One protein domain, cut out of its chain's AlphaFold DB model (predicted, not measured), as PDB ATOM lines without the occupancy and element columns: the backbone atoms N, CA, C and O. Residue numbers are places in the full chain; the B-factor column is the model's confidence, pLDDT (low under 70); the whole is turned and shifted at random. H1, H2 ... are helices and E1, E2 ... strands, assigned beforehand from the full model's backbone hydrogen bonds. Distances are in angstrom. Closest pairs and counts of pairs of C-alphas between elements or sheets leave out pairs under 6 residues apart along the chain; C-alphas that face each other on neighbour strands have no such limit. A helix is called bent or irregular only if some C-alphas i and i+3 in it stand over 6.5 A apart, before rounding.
ATOM      1  N   SER A  34      23.761 -37.505  -9.548       53.16
ATOM      2  CA  SER A  34      23.635 -38.335  -8.357       53.16
ATOM      3  C   SER A  34      25.002 -38.684  -7.800       53.16
ATOM      4  O   SER A  34      25.918 -39.023  -8.553       53.16
ATOM      5  N   LEU A  35      25.118 -38.642  -6.482       45.78
ATOM      6  CA  LEU A  35      26.261 -39.149  -5.756       45.78
ATOM      7  C   LEU A  35      25.822 -40.336  -4.903       45.78
ATOM      8  O   LEU A  35      24.886 -40.208  -4.115       45.78
ATOM      9  N   THR A  36      26.497 -41.468  -5.060       54.69
ATOM     10  CA  THR A  36      26.271 -42.671  -4.255       54.69
ATOM     11  C   THR A  36      27.506 -42.919  -3.404       54.69
ATOM     12  O   THR A  36      28.623 -42.793  -3.896       54.69
ATOM     13  N   ALA A  37      27.323 -43.247  -2.129       52.59
ATOM     14  CA  ALA A  37      28.417 -43.505  -1.203       52.59
ATOM     15  C   ALA A  37      28.065 -44.637  -0.227       52.59
ATOM     16  O   ALA A  37      26.933 -44.713   0.251       52.59
ATOM     17  N   PHE A  38      29.033 -45.502   0.081       47.00
ATOM     18  CA  PHE A  38      28.896 -46.610   1.029       47.00
ATOM     19  C   PHE A  38      29.514 -46.249   2.383       47.00
ATOM     20  O   PHE A  38      30.569 -45.619   2.434       47.00
ATOM     21  N   TRP A  39      28.879 -46.650   3.488       48.47
ATOM     22  CA  TRP A  39      29.376 -46.382   4.841       48.47
ATOM     23  C   TRP A  39      30.074 -47.609   5.465       48.47
ATOM     24  O   TRP A  39      29.403 -48.537   5.932       48.47
ATOM     25  N   PRO A  40      31.418 -47.624   5.555       45.19
ATOM     26  CA  PRO A  40      32.181 -48.739   6.096       45.19
ATOM     27  C   PRO A  40      32.360 -48.594   7.615       45.19
ATOM     28  O   PRO A  40      33.433 -48.245   8.096       45.19
ATOM     29  N   CYS A  41      31.291 -48.858   8.365       49.25
ATOM     30  CA  CYS A  41      31.219 -49.365   9.751       49.25
ATOM     31  C   CYS A  41      32.215 -48.925  10.865       49.25
ATOM     32  O   CYS A  41      32.137 -49.496  11.947       49.25
ATOM     33  N   THR A  42      33.132 -47.966  10.701       46.59
ATOM     34  CA  THR A  42      34.262 -47.780  11.644       46.59
ATOM     35  C   THR A  42      34.225 -46.492  12.464       46.59
ATOM     36  O   THR A  42      34.933 -46.402  13.464       46.59
ATOM     37  N   HIS A  43      33.323 -45.554  12.157       44.69
ATOM     38  CA  HIS A  43      33.012 -44.421  13.032       44.69
ATOM     39  C   HIS A  43      31.502 -44.163  13.126       44.69
ATOM     40  O   HIS A  43      30.727 -44.490  12.229       44.69
ATOM     41  N   HIS A  44      31.082 -43.627  14.271       41.84
ATOM     42  CA  HIS A  44      29.687 -43.415  14.652       41.84
ATOM     43  C   HIS A  44      29.112 -42.204  13.888       41.84
ATOM     44  O   HIS A  44      29.139 -41.084  14.389       41.84
ATOM     45  N   SER A  45      28.604 -42.405  12.665       46.56
ATOM     46  CA  SER A  45      27.547 -41.526  12.148       46.56
ATOM     47  C   SER A  45      26.215 -42.110  12.618       46.56
ATOM     48  O   SER A  45      25.943 -43.292  12.441       46.56
ATOM     49  N   THR A  46      25.421 -41.316  13.327       53.88
ATOM     50  CA  THR A  46      24.230 -41.792  14.048       53.88
ATOM     51  C   THR A  46      22.992 -41.955  13.160       53.88
ATOM     52  O   THR A  46      21.949 -42.368  13.659       53.88
ATOM     53  N   ALA A  47      23.082 -41.627  11.867       62.88
ATOM     54  CA  ALA A  47      21.928 -41.546  10.965       62.88
ATOM     55  C   ALA A  47      21.854 -42.664   9.911       62.88
ATOM     56  O   ALA A  47      20.791 -42.858   9.326       62.88
ATOM     57  N   ILE A  48      22.947 -43.393   9.658       68.38
ATOM     58  CA  ILE A  48      22.990 -44.486   8.679       68.38
ATOM     59  C   ILE A  48      23.481 -45.739   9.395       68.38
ATOM     60  O   ILE A  48      24.521 -45.717  10.054       68.38
ATOM     61  N   GLU A  49      22.726 -46.831   9.277       74.69
ATOM     62  CA  GLU A  49      23.153 -48.111   9.832       74.69
ATOM     63  C   GLU A  49      24.502 -48.534   9.219       74.69
ATOM     64  O   GLU A  49      24.750 -48.292   8.033       74.69
ATOM     65  N   PRO A  50      25.399 -49.160  10.000       74.25
ATOM     66  CA  PRO A  50      26.645 -49.702   9.473       74.25
ATOM     67  C   PRO A  50      26.393 -50.591   8.237       74.25
ATOM     68  O   PRO A  50      25.607 -51.533   8.305       74.25
ATOM     69  N   GLY A  51      27.046 -50.288   7.106       78.19
ATOM     70  CA  GLY A  51      26.821 -50.968   5.822       78.19
ATOM     71  C   GLY A  51      25.709 -50.368   4.948       78.19
ATOM     72  O   GLY A  51      25.359 -50.955   3.924       78.19
ATOM     73  N   GLY A  52      25.143 -49.222   5.331       81.44
ATOM     74  CA  GLY A  52      24.157 -48.493   4.536       81.44
ATOM     75  C   GLY A  52      24.756 -47.696   3.370       81.44
ATOM     76  O   GLY A  52      25.954 -47.400   3.330       81.44
ATOM     77  N   TYR A  53      23.881 -47.319   2.434       83.94
ATOM     78  CA  TYR A  53      24.202 -46.474   1.284       83.94
ATOM     79  C   TYR A  53      23.527 -45.113   1.419       83.94
ATOM     80  O   TYR A  53      22.375 -45.018   1.843       83.94
ATOM     81  N   LEU A  54      24.232 -44.069   0.999       85.56
ATOM     82  CA  LEU A  54      23.694 -42.729   0.830       85.56
ATOM     83  C   LEU A  54      23.630 -42.409  -0.661       85.56
ATOM     84  O   LEU A  54      24.652 -42.457  -1.341       85.56
ATOM     85  N   GLN A  55      22.439 -42.063  -1.147       85.38
ATOM     86  CA  GLN A  55      22.245 -41.523  -2.487       85.38
ATOM     87  C   GLN A  55      21.756 -40.079  -2.371       85.38
ATOM     88  O   GLN A  55      20.735 -39.809  -1.739       85.38
ATOM     89  N   TRP A  56      22.490 -39.154  -2.977       84.38
ATOM     90  CA  TRP A  56      22.147 -37.738  -3.052       84.38
ATOM     91  C   TRP A  56      21.918 -37.354  -4.506       84.38
ATOM     92  O   TRP A  56      22.711 -37.737  -5.360       84.38
ATOM     93  N   GLY A  57      20.864 -36.596  -4.794       82.06
ATOM     94  CA  GLY A  57      20.611 -36.064  -6.128       82.06
ATOM     95  C   GLY A  57      20.192 -34.605  -6.061       82.06
ATOM     96  O   GLY A  57      19.319 -34.260  -5.270       82.06
ATOM     97  N   GLU A  58      20.796 -33.762  -6.896       78.81
ATOM     98  CA  GLU A  58      20.485 -32.331  -6.960       78.81
ATOM     99  C   GLU A  58      20.421 -31.827  -8.411       78.81
ATOM    100  O   GLU A  58      21.148 -32.341  -9.274       78.81
ATOM    101  N   PRO A  59      19.541 -30.851  -8.707       75.69
ATOM    102  CA  PRO A  59      19.523 -30.184 -10.002       75.69
ATOM    103  C   PRO A  59      20.753 -29.280 -10.161       75.69
ATOM    104  O   PRO A  59      21.176 -28.618  -9.215       75.69
ATOM    105  N   ASP A  60      21.305 -29.220 -11.373       78.50
ATOM    106  CA  ASP A  60      22.419 -28.332 -11.712       78.50
ATOM    107  C   ASP A  60      21.911 -27.070 -12.416       78.50
ATOM    108  O   ASP A  60      21.858 -27.003 -13.646       78.50
ATOM    109  N   LEU A  61      21.546 -26.059 -11.624       76.62
ATOM    110  CA  LEU A  61      21.038 -24.798 -12.169       76.62
ATOM    111  C   LEU A  61      22.133 -23.912 -12.789       76.62
ATOM    112  O   LEU A  61      21.800 -22.918 -13.429       76.62
ATOM    113  N   GLU A  62      23.424 -24.234 -12.628       78.62
ATOM    114  CA  GLU A  62      24.503 -23.501 -13.311       78.62
ATOM    115  C   GLU A  62      24.618 -23.904 -14.783       78.62
ATOM    116  O   GLU A  62      24.951 -23.073 -15.625       78.62
ATOM    117  N   SER A  63      24.308 -25.166 -15.090       81.38
ATOM    118  CA  SER A  63      24.280 -25.701 -16.457       81.38
ATOM    119  C   SER A  63      22.953 -25.490 -17.192       81.38
ATOM    120  O   SER A  63      22.786 -26.000 -18.300       81.38
ATOM    121  N   LEU A  64      22.027 -24.750 -16.574       84.12
ATOM    122  CA  LEU A  64      20.680 -24.537 -17.081       84.12
ATOM    123  C   LEU A  64      20.714 -23.930 -18.484       84.12
ATOM    124  O   LEU A  64      21.325 -22.881 -18.718       84.12
ATOM    125  N   ARG A  65      20.017 -24.575 -19.414       89.69
ATOM    126  CA  ARG A  65      19.909 -24.140 -20.808       89.69
ATOM    127  C   ARG A  65      18.452 -24.082 -21.250       89.69
ATOM    128  O   ARG A  65      17.561 -24.648 -20.629       89.69
ATOM    129  N   PHE A  66      18.221 -23.340 -22.326       91.81
ATOM    130  CA  PHE A  66      16.901 -23.181 -22.926       91.81
ATOM    131  C   PHE A  66      16.938 -23.857 -24.285       91.81
ATOM    132  O   PHE A  66      17.600 -23.366 -25.202       91.81
ATOM    133  N   ASP A  67      16.245 -24.980 -24.380       91.88
ATOM    134  CA  ASP A  67      16.150 -25.793 -25.577       91.88
ATOM    135  C   ASP A  67      14.831 -25.510 -26.303       91.88
ATOM    136  O   ASP A  67      13.828 -25.087 -25.721       91.88
ATOM    137  N   THR A  68      14.828 -25.752 -27.610       93.12
ATOM    138  CA  THR A  68      13.658 -25.552 -28.465       93.12
ATOM    139  C   THR A  68      13.456 -26.756 -29.365       93.12
ATOM    140  O   THR A  68      14.401 -27.238 -29.986       93.12
ATOM    141  N   THR A  69      12.215 -27.208 -29.515       91.62
ATOM    142  CA  THR A  69      11.869 -28.247 -30.503       91.62
ATOM    143  C   THR A  69      11.815 -27.709 -31.937       91.62
ATOM    144  O   THR A  69      11.836 -28.497 -32.882       91.62
ATOM    145  N   LYS A  70      11.761 -26.380 -32.106       88.69
ATOM    146  CA  LYS A  70      11.710 -25.676 -33.394       88.69
ATOM    147  C   LYS A  70      12.646 -24.460 -33.387       88.69
ATOM    148  O   LYS A  70      12.630 -23.736 -32.394       88.69
ATOM    149  N   PRO A  71      13.396 -24.183 -34.468       88.06
ATOM    150  CA  PRO A  71      14.315 -23.038 -34.535       88.06
ATOM    151  C   PRO A  71      13.658 -21.667 -34.311       88.06
ATOM    152  O   PRO A  71      14.286 -20.746 -33.804       88.06
ATOM    153  N   GLU A  72      12.396 -21.524 -34.706       91.31
ATOM    154  CA  GLU A  72      11.606 -20.296 -34.604       91.31
ATOM    155  C   GLU A  72      10.947 -20.080 -33.231       91.31
ATOM    156  O   GLU A  72      10.343 -19.027 -33.001       91.31
ATOM    157  N   ALA A  73      11.028 -21.057 -32.321       92.75
ATOM    158  CA  ALA A  73      10.463 -20.922 -30.984       92.75
ATOM    159  C   ALA A  73      11.245 -19.881 -30.170       92.75
ATOM    160  O   ALA A  73      12.476 -19.885 -30.123       92.75
ATOM    161  N   LYS A  74      10.514 -18.982 -29.509       94.81
ATOM    162  CA  LYS A  74      11.098 -17.957 -28.639       94.81
ATOM    163  C   LYS A  74      11.345 -18.514 -27.242       94.81
ATOM    164  O   LYS A  74      10.638 -19.412 -26.797       94.81
ATOM    165  N   THR A  75      12.342 -17.953 -26.563       95.88
ATOM    166  CA  THR A  75      12.714 -18.314 -25.181       95.88
ATOM    167  C   THR A  75      12.838 -17.081 -24.286       95.88
ATOM    168  O   THR A  75      13.394 -17.161 -23.193       95.88
ATOM    169  N   ASP A  76      12.390 -15.920 -24.765       96.31
ATOM    170  CA  ASP A  76      12.680 -14.627 -24.150       96.31
ATOM    171  C   ASP A  76      11.990 -14.511 -22.787       96.31
ATOM    172  O   ASP A  76      12.632 -14.165 -21.794       96.31
ATOM    173  N   ASN A  77      10.710 -14.891 -22.714       95.88
ATOM    174  CA  ASN A  77       9.943 -14.829 -21.471       95.88
ATOM    175  C   ASN A  77      10.420 -15.886 -20.474       95.88
ATOM    176  O   ASN A  77      10.497 -15.605 -19.282       95.88
ATOM    177  N   LEU A  78      10.783 -17.084 -20.945       94.25
ATOM    178  CA  LEU A  78      11.397 -18.110 -20.106       94.25
ATOM    179  C   LEU A  78      12.724 -17.640 -19.502       94.25
ATOM    180  O   LEU A  78      12.950 -17.808 -18.304       94.25
ATOM    181  N   ARG A  79      13.591 -17.011 -20.299       92.94
ATOM    182  CA  ARG A  79      14.860 -16.453 -19.809       92.94
ATOM    183  C   ARG A  79      14.628 -15.360 -18.780       92.94
ATOM    184  O   ARG A  79      15.269 -15.370 -17.729       92.94
ATOM    185  N   GLU A  80      13.705 -14.447 -19.060       93.69
ATOM    186  CA  GLU A  80      13.361 -13.361 -18.146       93.69
ATOM    187  C   GLU A  80      12.787 -13.905 -16.829       93.69
ATOM    188  O   GLU A  80      13.257 -13.516 -15.756       93.69
ATOM    189  N   LEU A  81      11.873 -14.881 -16.903       92.38
ATOM    190  CA  LEU A  81      11.261 -15.556 -15.756       92.38
ATOM    191  C   LEU A  81      12.306 -16.208 -14.841       92.38
ATOM    192  O   LEU A  81      12.301 -15.972 -13.632       92.38
ATOM    193  N   PHE A  82      13.234 -16.989 -15.403       87.56
ATOM    194  CA  PHE A  82      14.294 -17.630 -14.619       87.56
ATOM    195  C   PHE A  82      15.314 -16.611 -14.084       87.56
ATOM    196  O   PHE A  82      15.845 -16.789 -12.984       87.56
ATOM    197  N   SER A  83      15.549 -15.501 -14.796       87.50
ATOM    198  CA  SER A  83      16.396 -14.414 -14.290       87.50
ATOM    199  C   SER A  83      15.770 -13.707 -13.083       87.50
ATOM    200  O   SER A  83      16.483 -13.391 -12.130       87.50
ATOM    201  N   LEU A  84      14.443 -13.532 -13.065       86.69
ATOM    202  CA  LEU A  84      13.726 -12.845 -11.991       86.69
ATOM    203  C   LEU A  84      13.911 -13.547 -10.639       86.69
ATOM    204  O   LEU A  84      14.058 -12.894  -9.604       86.69
ATOM    205  N   LEU A  85      13.938 -14.882 -10.645       74.25
ATOM    206  CA  LEU A  85      14.182 -15.674  -9.440       74.25
ATOM    207  C   LEU A  85      15.668 -15.783  -9.080       74.25
ATOM    208  O   LEU A  85      15.986 -15.941  -7.905       74.25
ATOM    209  N   SER A  86      16.583 -15.626 -10.042       70.56
ATOM    210  CA  SER A  86      18.031 -15.688  -9.785       70.56
ATOM    211  C   SER A  86      18.558 -14.559  -8.881       70.56
ATOM    212  O   SER A  86      19.632 -14.686  -8.296       70.56
ATOM    213  N   VAL A  87      17.791 -13.469  -8.738       63.31
ATOM    214  CA  VAL A  87      18.114 -12.304  -7.893       63.31
ATOM    215  C   VAL A  87      17.742 -12.537  -6.418       63.31
ATOM    216  O   VAL A  87      18.151 -11.777  -5.538       63.31
ATOM    217  N   GLN A  88      16.971 -13.584  -6.112       63.53
ATOM    218  CA  GLN A  88      16.524 -13.847  -4.748       63.53
ATOM    219  C   GLN A  88      17.632 -14.504  -3.940       63.53
ATOM    220  O   GLN A  88      17.877 -15.680  -4.132       63.53
ATOM    221  N   ASP A  89      18.260 -13.725  -3.051       65.06
ATOM    222  CA  ASP A  89      19.269 -14.125  -2.056       65.06
ATOM    223  C   ASP A  89      20.341 -15.109  -2.584       65.06
ATOM    224  O   ASP A  89      20.048 -16.278  -2.812       65.06
ATOM    225  N   PRO A  90      21.625 -14.722  -2.680       68.12
ATOM    226  CA  PRO A  90      22.689 -15.619  -3.139       68.12
ATOM    227  C   PRO A  90      22.742 -16.997  -2.449       68.12
ATOM    228  O   PRO A  90      23.231 -17.949  -3.051       68.12
ATOM    229  N   ARG A  91      22.218 -17.136  -1.221       64.94
ATOM    230  CA  ARG A  91      22.100 -18.422  -0.506       64.94
ATOM    231  C   ARG A  91      21.062 -19.375  -1.106       64.94
ATOM    232  O   ARG A  91      21.135 -20.574  -0.864       64.94
ATOM    233  N   LEU A  92      20.084 -18.847  -1.837       66.25
ATOM    234  CA  LEU A  92      19.027 -19.590  -2.522       66.25
ATOM    235  C   LEU A  92      19.362 -19.862  -3.987       66.25
ATOM    236  O   LEU A  92      18.546 -20.463  -4.678       66.25
ATOM    237  N   LYS A  93      20.549 -19.462  -4.460       67.62
ATOM    238  CA  LYS A  93      21.095 -19.951  -5.721       67.62
ATOM    239  C   LYS A  93      21.668 -21.347  -5.457       67.62
ATOM    240  O   LYS A  93      22.745 -21.432  -4.861       67.62
ATOM    241  N   PRO A  94      20.987 -22.440  -5.852       64.06
ATOM    242  CA  PRO A  94      21.552 -23.769  -5.696       64.06
ATOM    243  C   PRO A  94      22.765 -23.854  -6.621       64.06
ATOM    244  O   PRO A  94      22.654 -23.926  -7.844       64.06
ATOM    245  N   THR A  95      23.938 -23.753  -6.014       67.25
ATOM    246  CA  THR A  95      25.203 -24.030  -6.675       67.25
ATOM    247  C   THR A  95      25.467 -25.507  -6.476       67.25
ATOM    248  O   THR A  95      25.320 -26.031  -5.368       67.25
ATOM    249  N   ARG A  96      25.813 -26.194  -7.562       67.19
ATOM    250  CA  ARG A  96      26.207 -27.596  -7.492       67.19
ATOM    251  C   ARG A  96      27.337 -27.733  -6.478       67.19
ATOM    252  O   ARG A  96      28.342 -27.020  -6.562       67.19
ATOM    253  N   ILE A  97      27.219 -28.674  -5.545       74.75
ATOM    254  CA  ILE A  97      28.269 -28.900  -4.552       74.75
ATOM    255  C   ILE A  97      29.414 -29.644  -5.243       74.75
ATOM    256  O   ILE A  97      29.510 -30.871  -5.241       74.75
ATOM    257  N   ASN A  98      30.324 -28.884  -5.853       74.88
ATOM    258  CA  ASN A  98      31.405 -29.407  -6.692       74.88
ATOM    259  C   ASN A  98      32.395 -30.335  -5.971       74.88
ATOM    260  O   ASN A  98      33.235 -30.947  -6.637       74.88
ATOM    261  N   HIS A  99      32.315 -30.440  -4.645       81.12
ATOM    262  CA  HIS A  99      33.213 -31.230  -3.803       81.12
ATOM    263  C   HIS A  99      32.471 -32.187  -2.859       81.12
ATOM    264  O   HIS A  99      33.046 -32.613  -1.857       81.12
ATOM    265  N   LEU A 100      31.202 -32.509  -3.135       83.69
ATOM    266  CA  LEU A 100      30.412 -33.402  -2.279       83.69
ATOM    267  C   LEU A 100      31.053 -34.794  -2.144       83.69
ATOM    268  O   LEU A 100      31.090 -35.367  -1.059       83.69
ATOM    269  N   ASP A 101      31.653 -35.282  -3.228       86.31
ATOM    270  CA  ASP A 101      32.473 -36.491  -3.279       86.31
ATOM    271  C   ASP A 101      33.629 -36.456  -2.267       86.31
ATOM    272  O   ASP A 101      33.836 -37.400  -1.496       86.31
ATOM    273  N   LYS A 102      34.350 -35.331  -2.211       87.31
ATOM    274  CA  LYS A 102      35.448 -35.124  -1.259       87.31
ATOM    275  C   LYS A 102      34.937 -35.035   0.176       87.31
ATOM    276  O   LYS A 102      35.573 -35.582   1.070       87.31
ATOM    277  N   ILE A 103      33.798 -34.380   0.404       86.88
ATOM    278  CA  ILE A 103      33.179 -34.274   1.735       86.88
ATOM    279  C   ILE A 103      32.816 -35.663   2.264       86.88
ATOM    280  O   ILE A 103      33.127 -35.975   3.413       86.88
ATOM    281  N   PHE A 104      32.207 -36.514   1.435       87.25
ATOM    282  CA  PHE A 104      31.840 -37.873   1.837       87.25
ATOM    283  C   PHE A 104      33.071 -38.750   2.053       87.25
ATOM    284  O   PHE A 104      33.170 -39.404   3.090       87.25
ATOM    285  N   THR A 105      34.061 -38.675   1.164       87.56
ATOM    286  CA  THR A 105      35.333 -39.393   1.347       87.56
ATOM    287  C   THR A 105      36.016 -38.993   2.663       87.56
ATOM    288  O   THR A 105      36.393 -39.850   3.457       87.56
ATOM    289  N   ASN A 106      36.101 -37.691   2.954       88.38
ATOM    290  CA  ASN A 106      36.705 -37.173   4.188       88.38
ATOM    291  C   ASN A 106      35.900 -37.522   5.447       88.38
ATOM    292  O   ASN A 106      36.450 -37.537   6.545       88.38
ATOM    293  N   SER A 107      34.607 -37.798   5.288       85.38
ATOM    294  CA  SER A 107      33.718 -38.228   6.365       85.38
ATOM    295  C   SER A 107      33.771 -39.742   6.601       85.38
ATOM    296  O   SER A 107      33.106 -40.229   7.508       85.38
ATOM    297  N   GLY A 108      34.566 -40.486   5.822       85.25
ATOM    298  CA  GLY A 108      34.773 -41.926   5.977       85.25
ATOM    299  C   GLY A 108      33.873 -42.799   5.104       85.25
ATOM    300  O   GLY A 108      33.925 -44.018   5.244       85.25
ATOM    301  N   PHE A 109      33.086 -42.218   4.192       84.19
ATOM    302  CA  PHE A 109      32.416 -43.008   3.163       84.19
ATOM    303  C   PHE A 109      33.446 -43.588   2.184       84.19
ATOM    304  O   PHE A 109      34.435 -42.938   1.840       84.19
ATOM    305  N   VAL A 110      33.191 -44.798   1.697       86.75
ATOM    306  CA  VAL A 110      33.959 -45.443   0.622       86.75
ATOM    307  C   VAL A 110      33.052 -45.705  -0.574       86.75
ATOM    308  O   VAL A 110      31.847 -45.472  -0.505       86.75
ATOM    309  N   GLU A 111      33.639 -46.141  -1.691       88.19
ATOM    310  CA  GLU A 111      32.910 -46.370  -2.950       88.19
ATOM    311  C   GLU A 111      32.081 -45.145  -3.374       88.19
ATOM    312  O   GLU A 111      30.946 -45.254  -3.830       88.19
ATOM    313  N   VAL A 112      32.653 -43.954  -3.178       88.25
ATOM    314  CA  VAL A 112      32.002 -42.692  -3.526       88.25
ATOM    315  C   VAL A 112      32.029 -42.520  -5.045       88.25
ATOM    316  O   VAL A 112      33.086 -42.292  -5.633       88.25
ATOM    317  N   GLU A 113      30.862 -42.608  -5.678       88.75
ATOM    318  CA  GLU A 113      30.675 -42.398  -7.112       88.75
ATOM    319  C   GLU A 113      29.903 -41.100  -7.354       88.75
ATOM    320  O   GLU A 113      28.811 -40.901  -6.820       88.75
ATOM    321  N   ARG A 114      30.454 -40.221  -8.198       84.94
ATOM    322  CA  ARG A 114      29.778 -39.014  -8.680       84.94
ATOM    323  C   ARG A 114      29.397 -39.188 -10.141       84.94
ATOM    324  O   ARG A 114      30.267 -39.400 -10.982       84.94
ATOM    325  N   VAL A 115      28.122 -38.988 -10.450       84.50
ATOM    326  CA  VAL A 115      27.605 -39.063 -11.815       84.50
ATOM    327  C   VAL A 115      26.813 -37.802 -12.143       84.50
ATOM    328  O   VAL A 115      25.976 -37.364 -11.360       84.50
ATOM    329  N   THR A 116      27.047 -37.243 -13.329       80.94
ATOM    330  CA  THR A 116      26.226 -36.182 -13.924       80.94
ATOM    331  C   THR A 116      25.530 -36.744 -15.154       80.94
ATOM    332  O   THR A 116      26.176 -37.354 -16.005       80.94
ATOM    333  N   ARG A 117      24.209 -36.568 -15.234       83.56
ATOM    334  CA  ARG A 117      23.384 -36.997 -16.366       83.56
ATOM    335  C   ARG A 117      22.370 -35.918 -16.688       83.56
ATOM    336  O   ARG A 117      21.733 -35.399 -15.775       83.56
ATOM    337  N   ASP A 118      22.211 -35.645 -17.975       83.44
ATOM    338  CA  ASP A 118      21.050 -34.924 -18.473       83.44
ATOM    339  C   ASP A 118      19.810 -35.813 -18.378       83.44
ATOM    340  O   ASP A 118      19.863 -37.031 -18.595       83.44
ATOM    341  N   ALA A 119      18.669 -35.196 -18.082       84.31
ATOM    342  CA  ALA A 119      17.396 -35.877 -18.199       84.31
ATOM    343  C   ALA A 119      17.124 -36.224 -19.676       84.31
ATOM    344  O   ALA A 119      17.333 -35.384 -20.554       84.31
ATOM    345  N   PRO A 120      16.622 -37.434 -19.992       87.50
ATOM    346  CA  PRO A 120      16.150 -37.718 -21.340       87.50
ATOM    347  C   PRO A 120      15.005 -36.751 -21.705       87.50
ATOM    348  O   PRO A 120      14.249 -36.356 -20.813       87.50
ATOM    349  N   PRO A 121      14.809 -36.403 -22.992       84.69
ATOM    350  CA  PRO A 121      13.965 -35.268 -23.392       84.69
ATOM    351  C   PRO A 121      12.536 -35.268 -22.828       84.69
ATOM    352  O   PRO A 121      12.020 -34.228 -22.432       84.69
ATOM    353  N   HIS A 122      11.898 -36.436 -22.734       84.94
ATOM    354  CA  HIS A 122      10.546 -36.559 -22.179       84.94
ATOM    355  C   HIS A 122      10.485 -36.257 -20.671       84.94
ATOM    356  O   HIS A 122       9.497 -35.702 -20.202       84.94
ATOM    357  N   LEU A 123      11.533 -36.595 -19.909       89.69
ATOM    358  CA  LEU A 123      11.632 -36.242 -18.491       89.69
ATOM    359  C   LEU A 123      12.027 -34.780 -18.312       89.69
ATOM    360  O   LEU A 123      11.458 -34.107 -17.461       89.69
ATOM    361  N   ALA A 124      12.962 -34.292 -19.127       88.12
ATOM    362  CA  ALA A 124      13.378 -32.894 -19.136       88.12
ATOM    363  C   ALA A 124      12.176 -31.951 -19.309       88.12
ATOM    364  O   ALA A 124      11.979 -31.041 -18.510       88.12
ATOM    365  N   PHE A 125      11.308 -32.245 -20.281       89.31
ATOM    366  CA  PHE A 125      10.085 -31.478 -20.502       89.31
ATOM    367  C   PHE A 125       9.124 -31.527 -19.302       89.31
ATOM    368  O   PHE A 125       8.606 -30.493 -18.886       89.31
ATOM    369  N   MET A 126       8.928 -32.699 -18.683       89.75
ATOM    370  CA  MET A 126       8.089 -32.804 -17.480       89.75
ATOM    371  C   MET A 126       8.672 -32.046 -16.281       89.75
ATOM    372  O   MET A 126       7.919 -31.436 -15.525       89.75
ATOM    373  N   PHE A 127       9.996 -32.066 -16.089       88.56
ATOM    374  CA  PHE A 127      10.645 -31.288 -15.030       88.56
ATOM    375  C   PHE A 127      10.491 -29.790 -15.259       88.56
ATOM    376  O   PHE A 127      10.208 -29.061 -14.308       88.56
ATOM    377  N   HIS A 128      10.617 -29.346 -16.509       91.44
ATOM    378  CA  HIS A 128      10.345 -27.971 -16.907       91.44
ATOM    379  C   HIS A 128       8.908 -27.554 -16.564       91.44
ATOM    380  O   HIS A 128       8.715 -26.593 -15.819       91.44
ATOM    381  N   GLU A 129       7.897 -28.307 -17.016       91.81
ATOM    382  CA  GLU A 129       6.490 -28.000 -16.717       91.81
ATOM    383  C   GLU A 129       6.206 -27.999 -15.209       91.81
ATOM    384  O   GLU A 129       5.552 -27.091 -14.690       91.81
ATOM    385  N   ALA A 130       6.748 -28.977 -14.476       89.44
ATOM    386  CA  ALA A 130       6.614 -29.026 -13.026       89.44
ATOM    387  C   ALA A 130       7.296 -27.831 -12.335       89.44
ATOM    388  O   ALA A 130       6.769 -27.297 -11.357       89.44
ATOM    389  N   GLY A 131       8.437 -27.377 -12.859       87.88
ATOM    390  CA  GLY A 131       9.164 -26.208 -12.369       87.88
ATOM    391  C   GLY A 131       8.390 -24.898 -12.541       87.88
ATOM    392  O   GLY A 131       8.458 -24.021 -11.675       87.88
ATOM    393  N   LEU A 132       7.579 -24.765 -13.595       91.44
ATOM    394  CA  LEU A 132       6.734 -23.581 -13.795       91.44
ATOM    395  C   LEU A 132       5.700 -23.403 -12.670       91.44
ATOM    396  O   LEU A 132       5.433 -22.271 -12.265       91.44
ATOM    397  N   MET A 133       5.194 -24.488 -12.069       89.88
ATOM    398  CA  MET A 133       4.250 -24.401 -10.941       89.88
ATOM    399  C   MET A 133       4.842 -23.691  -9.714       89.88
ATOM    400  O   MET A 133       4.120 -23.032  -8.963       89.88
ATOM    401  N   ILE A 134       6.158 -23.791  -9.495       88.12
ATOM    402  CA  ILE A 134       6.829 -23.129  -8.365       88.12
ATOM    403  C   ILE A 134       6.693 -21.606  -8.485       88.12
ATOM    404  O   ILE A 134       6.431 -20.929  -7.491       88.12
ATOM    405  N   HIS A 135       6.788 -21.071  -9.702       89.81
ATOM    406  CA  HIS A 135       6.669 -19.640  -9.975       89.81
ATOM    407  C   HIS A 135       5.266 -19.121  -9.636       89.81
ATOM    408  O   HIS A 135       5.129 -18.056  -9.034       89.81
ATOM    409  N   GLU A 136       4.227 -19.910  -9.922       89.94
ATOM    410  CA  GLU A 136       2.852 -19.595  -9.524       89.94
ATOM    411  C   GLU A 136       2.698 -19.546  -7.996       89.94
ATOM    412  O   GLU A 136       2.081 -18.629  -7.444       89.94
ATOM    413  N   GLN A 137       3.285 -20.515  -7.287       89.94
ATOM    414  CA  GLN A 137       3.254 -20.540  -5.823       89.94
ATOM    415  C   GLN A 137       3.968 -19.328  -5.220       89.94
ATOM    416  O   GLN A 137       3.473 -18.758  -4.244       89.94
ATOM    417  N   ILE A 138       5.098 -18.917  -5.803       88.88
ATOM    418  CA  ILE A 138       5.829 -17.718  -5.381       88.88
ATOM    419  C   ILE A 138       4.969 -16.474  -5.610       88.88
ATOM    420  O   ILE A 138       4.806 -15.692  -4.676       88.88
ATOM    421  N   ALA A 139       4.357 -16.319  -6.788       91.00
ATOM    422  CA  ALA A 139       3.516 -15.164  -7.111       91.00
ATOM    423  C   ALA A 139       2.365 -14.974  -6.110       91.00
ATOM    424  O   ALA A 139       2.073 -13.854  -5.698       91.00
ATOM    425  N   ARG A 140       1.746 -16.076  -5.665       91.50
ATOM    426  CA  ARG A 140       0.625 -16.054  -4.709       91.50
ATOM    427  C   ARG A 140       1.042 -15.777  -3.261       91.50
ATOM    428  O   ARG A 140       0.210 -15.341  -2.471       91.50
ATOM    429  N   LYS A 141       2.280 -16.112  -2.882       91.44
ATOM    430  CA  LYS A 141       2.728 -16.112  -1.474       91.44
ATOM    431  C   LYS A 141       3.750 -15.031  -1.146       91.44
ATOM    432  O   LYS A 141       3.953 -14.735   0.033       91.44
ATOM    433  N   THR A 142       4.426 -14.479  -2.146       89.00
ATOM    434  CA  THR A 142       5.429 -13.437  -1.929       89.00
ATOM    435  C   THR A 142       4.777 -12.159  -1.403       89.00
ATOM    436  O   THR A 142       3.672 -11.795  -1.796       89.00
ATOM    437  N   LYS A 143       5.478 -11.458  -0.508       90.81
ATOM    438  CA  LYS A 143       5.089 -10.115  -0.040       90.81
ATOM    439  C   LYS A 143       5.678  -9.001  -0.911       90.81
ATOM    440  O   LYS A 143       5.451  -7.828  -0.642       90.81
ATOM    441  N   ASN A 144       6.480  -9.360  -1.913       90.75
ATOM    442  CA  ASN A 144       7.062  -8.419  -2.857       90.75
ATOM    443  C   ASN A 144       6.087  -8.217  -4.026       90.75
ATOM    444  O   ASN A 144       6.002  -9.060  -4.917       90.75
ATOM    445  N   GLU A 145       5.354  -7.105  -4.008       93.31
ATOM    446  CA  GLU A 145       4.324  -6.791  -5.008       93.31
ATOM    447  C   GLU A 145       4.888  -6.675  -6.429       93.31
ATOM    448  O   GLU A 145       4.266  -7.160  -7.370       93.31
ATOM    449  N   TYR A 146       6.087  -6.102  -6.584       91.19
ATOM    450  CA  TYR A 146       6.763  -6.011  -7.881       91.19
ATOM    451  C   TYR A 146       7.026  -7.405  -8.456       91.19
ATOM    452  O   TYR A 146       6.663  -7.703  -9.589       91.19
ATOM    453  N   MET A 147       7.587  -8.293  -7.640       90.31
ATOM    454  CA  MET A 147       7.858  -9.672  -8.033       90.31
ATOM    455  C   MET A 147       6.578 -10.453  -8.336       90.31
ATOM    456  O   MET A 147       6.545 -11.198  -9.309       90.31
ATOM    457  N   ALA A 148       5.527 -10.290  -7.530       93.19
ATOM    458  CA  ALA A 148       4.234 -10.907  -7.809       93.19
ATOM    459  C   ALA A 148       3.667 -10.422  -9.154       93.19
ATOM    460  O   ALA A 148       3.195 -11.234  -9.947       93.19
ATOM    461  N   GLY A 149       3.749  -9.116  -9.430       95.12
ATOM    462  CA  GLY A 149       3.334  -8.515 -10.697       95.12
ATOM    463  C   GLY A 149       4.104  -9.073 -11.894       95.12
ATOM    464  O   GLY A 149       3.488  -9.531 -12.856       95.12
ATOM    465  N   GLU A 150       5.434  -9.117 -11.802       95.19
ATOM    466  CA  GLU A 150       6.281  -9.654 -12.869       95.19
ATOM    467  C   GLU A 150       6.038 -11.145 -13.106       95.19
ATOM    468  O   GLU A 150       5.908 -11.565 -14.253       95.19
ATOM    469  N   LEU A 151       5.873 -11.950 -12.051       94.56
ATOM    470  CA  LEU A 151       5.527 -13.366 -12.197       94.56
ATOM    471  C   LEU A 151       4.146 -13.558 -12.842       94.56
ATOM    472  O   LEU A 151       4.002 -14.411 -13.716       94.56
ATOM    473  N   ASN A 152       3.148 -12.752 -12.468       95.44
ATOM    474  CA  ASN A 152       1.813 -12.805 -13.073       95.44
ATOM    475  C   ASN A 152       1.820 -12.409 -14.559       95.44
ATOM    476  O   ASN A 152       0.989 -12.900 -15.322       95.44
ATOM    477  N   ARG A 153       2.753 -11.546 -14.979       96.25
ATOM    478  CA  ARG A 153       2.958 -11.171 -16.385       96.25
ATOM    479  C   ARG A 153       3.727 -12.245 -17.161       96.25
ATOM    480  O   ARG A 153       3.320 -12.610 -18.262       96.25
ATOM    481  N   LEU A 154       4.840 -12.723 -16.607       96.56
ATOM    482  CA  LEU A 154       5.794 -13.592 -17.296       96.56
ATOM    483  C   LEU A 154       5.334 -15.043 -17.374       96.56
ATOM    484  O   LEU A 154       5.536 -15.683 -18.402       96.56
ATOM    485  N   LEU A 155       4.707 -15.570 -16.320       95.75
ATOM    486  CA  LEU A 155       4.352 -16.986 -16.261       95.75
ATOM    487  C   LEU A 155       3.400 -17.410 -17.398       95.75
ATOM    488  O   LEU A 155       3.708 -18.398 -18.063       95.75
ATOM    489  N   PRO A 156       2.305 -16.683 -17.709       96.25
ATOM    490  CA  PRO A 156       1.462 -17.030 -18.853       96.25
ATOM    491  C   PRO A 156       2.219 -16.986 -20.187       96.25
ATOM    492  O   PRO A 156       2.041 -17.870 -21.020       96.25
ATOM    493  N   ALA A 157       3.103 -16.002 -20.382       96.81
ATOM    494  CA  ALA A 157       3.891 -15.877 -21.608       96.81
ATOM    495  C   ALA A 157       4.913 -17.019 -21.764       96.81
ATOM    496  O   ALA A 157       5.043 -17.591 -22.844       96.81
ATOM    497  N   ALA A 158       5.578 -17.409 -20.675       95.75
ATOM    498  CA  ALA A 158       6.475 -18.561 -20.624       95.75
ATOM    499  C   ALA A 158       5.744 -19.891 -20.892       95.75
ATOM    500  O   ALA A 158       6.290 -20.787 -21.540       95.75
ATOM    501  N   VAL A 159       4.493 -20.025 -20.437       95.69
ATOM    502  CA  VAL A 159       3.642 -21.181 -20.764       95.69
ATOM    503  C   VAL A 159       3.328 -21.225 -22.260       95.69
ATOM    504  O   VAL A 159       3.395 -22.301 -22.853       95.69
ATOM    505  N   GLU A 160       3.040 -20.089 -22.901       96.56
ATOM    506  CA  GLU A 160       2.844 -20.061 -24.358       96.56
ATOM    507  C   GLU A 160       4.124 -20.421 -25.125       96.56
ATOM    508  O   GLU A 160       4.070 -21.232 -26.049       96.56
ATOM    509  N   GLU A 161       5.292 -19.911 -24.715       96.19
ATOM    510  CA  GLU A 161       6.585 -20.348 -25.273       96.19
ATOM    511  C   GLU A 161       6.775 -21.863 -25.118       96.19
ATOM    512  O   GLU A 161       7.195 -22.544 -26.059       96.19
ATOM    513  N   THR A 162       6.370 -22.411 -23.970       95.25
ATOM    514  CA  THR A 162       6.434 -23.851 -23.697       95.25
ATOM    515  C   THR A 162       5.546 -24.662 -24.631       95.25
ATOM    516  O   THR A 162       5.994 -25.645 -25.221       95.25
ATOM    517  N   ARG A 163       4.308 -24.212 -24.861       93.94
ATOM    518  CA  ARG A 163       3.390 -24.833 -25.832       93.94
ATOM    519  C   ARG A 163       3.920 -24.782 -27.262       93.94
ATOM    520  O   ARG A 163       3.643 -25.682 -28.051       93.94
ATOM    521  N   LEU A 164       4.681 -23.742 -27.598       94.69
ATOM    522  CA  LEU A 164       5.343 -23.599 -28.896       94.69
ATOM    523  C   LEU A 164       6.651 -24.394 -28.998       94.69
ATOM    524  O   LEU A 164       7.223 -24.479 -30.087       94.69
ATOM    525  N   GLY A 165       7.072 -25.038 -27.907       92.81
ATOM    526  CA  GLY A 165       8.147 -26.013 -27.897       92.81
ATOM    527  C   GLY A 165       9.452 -25.538 -27.270       92.81
ATOM    528  O   GLY A 165      10.469 -26.184 -27.520       92.81
ATOM    529  N   ALA A 166       9.448 -24.445 -26.507       94.94
ATOM    530  CA  ALA A 166      10.583 -24.022 -25.689       94.94
ATOM    531  C   ALA A 166      10.559 -24.694 -24.306       94.94
ATOM    532  O   ALA A 166       9.504 -24.848 -23.704       94.94
ATOM    533  N   TYR A 167      11.703 -25.099 -23.772       93.56
ATOM    534  CA  TYR A 167      11.767 -25.692 -22.435       93.56
ATOM    535  C   TYR A 167      13.154 -25.534 -21.823       93.56
ATOM    536  O   TYR A 167      14.134 -25.269 -22.519       93.56
ATOM    537  N   VAL A 168      13.220 -25.667 -20.504       90.38
ATOM    538  CA  VAL A 168      14.458 -25.569 -19.734       90.38
ATOM    539  C   VAL A 168      15.009 -26.959 -19.435       90.38
ATOM    540  O   VAL A 168      14.239 -27.865 -19.107       90.38
ATOM    541  N   THR A 169      16.329 -27.123 -19.533       85.06
ATOM    542  CA  THR A 169      17.048 -28.358 -19.182       85.06
ATOM    543  C   THR A 169      18.291 -28.101 -18.351       85.06
ATOM    544  O   THR A 169      18.818 -26.963 -18.391       85.06
TER     545      THR A 169
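AT A GLANCE: This is residues 34 to 169 of the 169 residues of an uncharacterized protein of fungal sp. No.14919 (UniProt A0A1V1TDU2). Two lobes sit end to end along the longest axis: a three-stranded sheet, E2 E1 E4, with the short helix H2 over one face, and a helical lobe in which H3 and the bent H4 fold back as a hairpin, H1 packs on H4, and a two-stranded ribbon, E3 E5, packs on H3. Residues 87 to 92 and the hairpin's turn, residues 141 to 146, stick out. The 136 printed residues hold four named helices and five named strands, in the order E1 E2 E3 H1 H2 E4 H3 H4 E5; both sheets are antiparallel, and the class is mixed, helices and strands. The whole is loose, with a radius of gyration of the C-alphas of 19.2 A and spans of 56 by 37 by 20 A.

HOW THE PARTS SIT: E1, residues 34 to 38, is the inner strand between the edge strands E2, residues 53 to 58, and E4, residues 110 to 115. E1 and E2 form a hairpin, with N 35 and O 56 at 2.8 A; E1 and E4 are antiparallel, with N 110 and O 38 at 2.8 A. H2, residues 100 to 106, is on this sheet at a height over the sheet of 8.6 A. H2 is apart from H3, residues 121 to 141. H4, residues 145 to 163, was assigned as one helix by its hydrogen bonds but is bent, C-alphas 153 and 156 being 6.5 A apart; its arms are H4a, 145 to 153, and H4b, 156 to 163. H3, with residues 135 to 140 alone, touches H4a in a helical hairpin, at a steep tilt of 39 degrees, closest at the C-alphas of Ala 139 and Ala 148, 4.4 A. H1, residues 76 to 86, touches H4b, closest at the C-alphas of Leu 78 and Ala 158, 5.0 A. E3, residues 66 to 68, and E5, residues 166 to 168, are antiparallel, with N 67 and O 167 at 2.8 A. The closest C-alphas of H3 and E5 are those of His 128 and Val 168, 5.5 A. Every O i to N i+4 pair is within hydrogen-bond range in H2, H4a and H4b, against 6 of 7 in H1 and 13 of 17 in H3.

IN THESE COORDINATES: E1 begins at C-alpha 34, (23.635, -38.335, -8.357). E2 is 16.8 A long and E4 15.4 A. H3 runs 31.2 A from C-alpha 121, (13.965, -35.268, -23.392); H1 measures 15.4 A and H4a 12.3 A. E5 ends at C-alpha 168, (14.458, -25.569, -19.734).

THE WHOLE: The C-alphas farthest apart, those of Thr 42 and Glu 72, are 58.4 A apart. The printed part has no cut. The links E1 to E2 and H1 to H2 are long. Mean pLDDT of the printed part is 82.5; residues 34 to 48 and 87 to 96 are under 70.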